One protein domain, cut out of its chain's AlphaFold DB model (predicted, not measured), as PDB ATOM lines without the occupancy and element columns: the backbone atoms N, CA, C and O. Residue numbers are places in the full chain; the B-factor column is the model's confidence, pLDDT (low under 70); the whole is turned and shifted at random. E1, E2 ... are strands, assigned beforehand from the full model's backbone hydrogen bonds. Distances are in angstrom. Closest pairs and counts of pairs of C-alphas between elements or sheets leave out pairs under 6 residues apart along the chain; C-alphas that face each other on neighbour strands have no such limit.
ATOM      1  N   VAL A  12      -4.218  29.563  26.630       82.94
ATOM      2  CA  VAL A  12      -5.112  29.595  25.473       82.94
ATOM      3  C   VAL A  12      -6.375  30.341  25.873       82.94
ATOM      4  O   VAL A  12      -7.010  30.026  26.879       82.94
ATOM      5  N   PHE A  13      -6.746  31.320  25.055       89.06
ATOM      6  CA  PHE A  13      -8.022  32.010  25.167       89.06
ATOM      7  C   PHE A  13      -8.908  31.619  23.995       89.06
ATOM      8  O   PHE A  13      -8.534  31.798  22.837       89.06
ATOM      9  N   ILE A  14     -10.096  31.109  24.306       92.94
ATOM     10  CA  ILE A  14     -11.132  30.794  23.328       92.94
ATOM     11  C   ILE A  14     -12.293  31.747  23.571       92.94
ATOM     12  O   ILE A  14     -12.789  31.846  24.692       92.94
ATOM     13  N   PHE A  15     -12.747  32.421  22.517       96.44
ATOM     14  CA  PHE A  15     -13.931  33.274  22.552       96.44
ATOM     15  C   PHE A  15     -14.983  32.722  21.598       96.44
ATOM     16  O   PHE A  15     -14.680  32.401  20.450       96.44
ATOM     17  N   VAL A  16     -16.227  32.660  22.061       97.69
ATOM     18  CA  VAL A  16     -17.388  32.500  21.183       97.69
ATOM     19  C   VAL A  16     -17.944  33.891  20.938       97.69
ATOM     20  O   VAL A  16     -18.234  34.613  21.895       97.69
ATOM     21  N   VAL A  17     -18.076  34.276  19.672       97.88
ATOM     22  CA  VAL A  17     -18.568  35.598  19.278       97.88
ATOM     23  C   VAL A  17     -19.909  35.499  18.562       97.88
ATOM     24  O   VAL A  17     -20.169  34.536  17.845       97.88
ATOM     25  N   SER A  18     -20.750  36.509  18.756       98.00
ATOM     26  CA  SER A  18     -22.015  36.688  18.042       98.00
ATOM     27  C   SER A  18     -22.060  38.074  17.407       98.00
ATOM     28  O   SER A  18     -21.542  39.030  17.989       98.00
ATOM     29  N   LEU A  19     -22.667  38.183  16.223       98.19
ATOM     30  CA  LEU A  19     -22.922  39.462  15.564       98.19
ATOM     31  C   LEU A  19     -24.290  39.988  16.019       98.19
ATOM     32  O   LEU A  19     -25.315  39.373  15.738       98.19
ATOM     33  N   ILE A  20     -24.301  41.114  16.730       96.94
ATOM     34  CA  ILE A  20     -25.501  41.760  17.278       96.94
ATOM     35  C   ILE A  20     -25.420  43.249  16.945       96.94
ATOM     36  O   ILE A  20     -24.389  43.870  17.193       96.94
ATOM     37  N   ASP A  21     -26.483  43.810  16.366       96.56
ATOM     38  CA  ASP A  21     -26.555  45.224  15.961       96.56
ATOM     39  C   ASP A  21     -25.327  45.694  15.155       96.56
ATOM     40  O   ASP A  21     -24.764  46.761  15.404       96.56
ATOM     41  N   ASP A  22     -24.893  44.860  14.201       97.56
ATOM     42  CA  ASP A  22     -23.721  45.082  13.337       97.56
ATOM     43  C   ASP A  22     -22.377  45.172  14.095       97.56
ATOM     44  O   ASP A  22     -21.422  45.826  13.676       97.56
ATOM     45  N   ARG A  23     -22.289  44.509  15.257       96.94
ATOM     46  CA  ARG A  23     -21.083  44.450  16.094       96.94
ATOM     47  C   ARG A  23     -20.803  43.031  16.558       96.94
ATOM     48  O   ARG A  23     -21.708  42.306  16.962       96.94
ATOM     49  N   TRP A  24     -19.532  42.643  16.555       98.06
ATOM     50  CA  TRP A  24     -19.103  41.380  17.151       98.06
ATOM     51  C   TRP A  24     -18.958  41.535  18.662       98.06
ATOM     52  O   TRP A  24     -18.190  42.372  19.137       98.06
ATOM     53  N   LEU A  25     -19.679  40.709  19.414       97.75
ATOM     54  CA  LEU A  25     -19.604  40.644  20.869       97.75
ATOM     55  C   LEU A  25     -19.153  39.249  21.298       97.75
ATOM     56  O   LEU A  25     -19.676  38.247  20.809       97.75
ATOM     57  N   ALA A  26     -18.202  39.179  22.228       97.31
ATOM     58  CA  ALA A  26     -17.858  37.926  22.892       97.31
ATOM     59  C   ALA A  26     -18.999  37.537  23.841       97.31
ATOM     60  O   ALA A  26     -19.286  38.250  24.799       97.31
ATOM     61  N   VAL A  27     -19.654  36.413  23.560       96.75
ATOM     62  CA  VAL A  27     -20.785  35.895  24.348       96.75
ATOM     63  C   VAL A  27     -20.367  34.782  25.305       96.75
ATOM     64  O   VAL A  27     -21.069  34.501  26.271       96.75
ATOM     65  N   ALA A  28     -19.204  34.173  25.068       97.00
ATOM     66  CA  ALA A  28     -18.549  33.278  26.010       97.00
ATOM     67  C   ALA A  28     -17.029  33.379  25.870       97.00
ATOM     68  O   ALA A  28     -16.509  33.687  24.793       97.00
ATOM     69  N   ALA A  29     -16.324  33.087  26.958       93.19
ATOM     70  CA  ALA A  29     -14.874  33.007  26.984       93.19
ATOM     71  C   ALA A  29     -14.433  31.809  27.828       93.19
ATOM     72  O   ALA A  29     -15.010  31.534  28.880       93.19
ATOM     73  N   HIS A  30     -13.389  31.125  27.374       89.50
ATOM     74  CA  HIS A  30     -12.685  30.101  28.128       89.50
ATOM     75  C   HIS A  30     -11.201  30.472  28.164       89.50
ATOM     76  O   HIS A  30     -10.599  30.722  27.121       89.50
ATOM     77  N   ASN A  31     -10.628  30.519  29.364       84.75
ATOM     78  CA  ASN A  31      -9.202  30.737  29.586       84.75
ATOM     79  C   ASN A  31      -8.616  29.478  30.225       84.75
ATOM     80  O   ASN A  31      -9.109  29.036  31.266       84.75
ATOM     81  N   THR A  32      -7.575  28.926  29.614       80.88
ATOM     82  CA  THR A  32      -6.820  27.801  30.160       80.88
ATOM     83  C   THR A  32      -5.344  28.172  30.243       80.88
ATOM     84  O   THR A  32      -4.724  28.500  29.229       80.88
ATOM     85  N   ASP A  33      -4.766  28.104  31.445       79.94
ATOM     86  CA  ASP A  33      -3.325  28.268  31.637       79.94
ATOM     87  C   ASP A  33      -2.578  27.092  30.989       79.94
ATOM     88  O   ASP A  33      -2.920  25.925  31.185       79.94
ATOM     89  N   ILE A  34      -1.516  27.400  30.251       70.44
ATOM     90  CA  ILE A  34      -0.522  26.428  29.810       70.44
ATOM     91  C   ILE A  34       0.506  26.324  30.931       70.44
ATOM     92  O   ILE A  34       1.393  27.173  31.068       70.44
ATOM     93  N   LEU A  35       0.406  25.269  31.735       65.25
ATOM     94  CA  LEU A  35       1.490  24.913  32.639       65.25
ATOM     95  C   LEU A  35       2.663  24.377  31.805       65.25
ATOM     96  O   LEU A  35       2.453  23.542  30.918       65.25
ATOM     97  N   PRO A  36       3.908  24.818  32.057       55.94
ATOM     98  CA  PRO A  36       5.077  24.241  31.403       55.94
ATOM     99  C   PRO A  36       5.107  22.715  31.596       55.94
ATOM    100  O   PRO A  36       5.289  22.227  32.707       55.94
ATOM    101  N   GLY A  37       4.891  21.966  30.510       53.19
ATOM    102  CA  GLY A  37       4.867  20.497  30.507       53.19
ATOM    103  C   GLY A  37       3.493  19.828  30.666       53.19
ATOM    104  O   GLY A  37       3.441  18.606  30.597       53.19
ATOM    105  N   GLN A  38       2.393  20.574  30.837       54.94
ATOM    106  CA  GLN A  38       1.034  20.018  30.947       54.94
ATOM    107  C   GLN A  38       0.061  20.878  30.129       54.94
ATOM    108  O   GLN A  38      -0.376  21.934  30.582       54.94
ATOM    109  N   GLN A  39      -0.220  20.464  28.890       54.88
ATOM    110  CA  GLN A  39      -1.024  21.244  27.940       54.88
ATOM    111  C   GLN A  39      -2.470  20.742  27.822       54.88
ATOM    112  O   GLN A  39      -3.352  21.557  27.570       54.88
ATOM    113  N   ILE A  40      -2.742  19.453  28.061       58.78
ATOM    114  CA  ILE A  40      -4.102  18.885  28.113       58.78
ATOM    115  C   ILE A  40      -4.176  17.704  29.079       58.78
ATOM    116  O   ILE A  40      -3.176  17.037  29.312       58.78
ATOM    117  N   HIS A  41      -5.379  17.423  29.569       57.53
ATOM    118  CA  HIS A  41      -5.754  16.201  30.271       57.53
ATOM    119  C   HIS A  41      -6.313  15.198  29.239       57.53
ATOM    120  O   HIS A  41      -7.430  15.389  28.759       57.53
ATOM    121  N   LEU A  42      -5.553  14.166  28.859       60.47
ATOM    122  CA  LEU A  42      -6.048  13.065  28.024       60.47
ATOM    123  C   LEU A  42      -6.669  11.986  28.903       60.47
ATOM    124  O   LEU A  42      -6.024  11.490  29.824       60.47
ATOM    125  N   ALA A  43      -7.912  11.616  28.603       54.88
ATOM    126  CA  ALA A  43      -8.540  10.448  29.200       54.88
ATOM    127  C   ALA A  43      -8.091   9.186  28.446       54.88
ATOM    128  O   ALA A  43      -8.264   9.099  27.233       54.88
ATOM    129  N   SER A  44      -7.521   8.215  29.159       64.94
ATOM    130  CA  SER A  44      -7.270   6.869  28.641       64.94
ATOM    131  C   SER A  44      -8.585   6.109  28.444       64.94
ATOM    132  O   SER A  44      -9.609   6.456  29.033       64.94
ATOM    133  N   GLU A  45      -8.549   5.000  27.702       67.69
ATOM    134  CA  GLU A  45      -9.701   4.091  27.561       67.69
ATOM    135  C   GLU A  45     -10.193   3.535  28.909       67.69
ATOM    136  O   GLU A  45     -11.374   3.258  29.090       67.69
ATOM    137  N   SER A  46      -9.293   3.431  29.892       74.25
ATOM    138  CA  SER A  46      -9.614   3.054  31.273       74.25
ATOM    139  C   SER A  46     -10.218   4.189  32.116       74.25
ATOM    140  O   SER A  46     -10.514   3.982  33.293       74.25
ATOM    141  N   GLY A  47     -10.389   5.387  31.547       67.56
ATOM    142  CA  GLY A  47     -10.966   6.559  32.208       67.56
ATOM    143  C   GLY A  47      -9.997   7.340  33.103       67.56
ATOM    144  O   GLY A  47     -10.418   8.264  33.798       67.56
ATOM    145  N   SER A  48      -8.708   6.993  33.110       69.06
ATOM    146  CA  SER A  48      -7.689   7.747  33.847       69.06
ATOM    147  C   SER A  48      -7.261   8.976  33.057       69.06
ATOM    148  O   SER A  48      -7.189   8.926  31.835       69.06
ATOM    149  N   VAL A  49      -6.975  10.081  33.739       61.16
ATOM    150  CA  VAL A  49      -6.638  11.340  33.077       61.16
ATOM    151  C   VAL A  49      -5.154  11.645  33.269       61.16
ATOM    152  O   VAL A  49      -4.706  11.797  34.406       61.16
ATOM    153  N   SER A  50      -4.393  11.752  32.180       56.53
ATOM    154  CA  SER A  50      -2.965  12.083  32.202       56.53
ATOM    155  C   SER A  50      -2.682  13.396  31.473       56.53
ATOM    156  O   SER A  50      -3.298  13.721  30.459       56.53
ATOM    157  N   ALA A  51      -1.760  14.190  32.014       56.00
ATOM    158  CA  ALA A  51      -1.366  15.441  31.387       56.00
ATOM    159  C   ALA A  51      -0.347  15.185  30.261       56.00
ATOM    160  O   ALA A  51       0.691  14.580  30.528       56.00
ATOM    161  N   VAL A  52      -0.600  15.653  29.030       61.12
ATOM    162  CA  VAL A  52       0.336  15.483  27.893       61.12
ATOM    163  C   VAL A  52       0.699  16.798  27.193       61.12
ATOM    164  O   VAL A  52       0.100  17.852  27.444       61.12
ATOM    165  N   ARG A  53       1.711  16.726  26.315       58.53
ATOM    166  CA  ARG A  53       2.285  17.833  25.535       58.53
ATOM    167  C   ARG A  53       1.835  17.748  24.070       58.53
ATOM    168  O   ARG A  53       1.940  16.690  23.468       58.53
TER     169      ARG A  53
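What this domain is: This is residues 12 to 53 of the 62 residues of an uncharacterized protein of Corynebacterium sp. 2039 (UniProt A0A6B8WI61). A long, narrow two-stranded hairpin, E1 and E2, is joined through residues 35 to 39 to a small, separate hairpin, E3 and E4. The printed part has 42 residues, with no named helix and, in chain order, E1, E2, E3 and E4: two antiparallel sheets of two strands, all strand in class. The whole is extended, with a radius of gyration of the C-alphas of 15.9 A, and flat, spanning 47 by 24 by 10 A.

How they stand to each other: E1, residues 12 to 20, and E2, residues 23 to 34, are antiparallel at 169 degrees; N 14 and O 30 are 2.9 A apart. E2 bends by 59 degrees at residue 28. E3, residues 40 to 43, and E4, residues 49 to 52, are antiparallel at 141 degrees; N 42 and O 50 are 2.8 A apart. E1 and E2 are both apart from E3 and E4.

Where its parts are: E1 begins at C-alpha 12 (-5.112, 29.595, 25.473) and measures 25.1 A; E2 measures 30.6 A. E3 and E4 each measure 9.6 A; E4 ends at C-alpha 52 (0.336, 15.483, 27.893).

The domain as a whole: The C-alphas farthest apart, Asp 21 and Ser 46, are 48.0 A apart. The printed part has no cut, and its three links are tight. In this model, pLDDT is under 70 at residues 35 to 45 and 47 to 53.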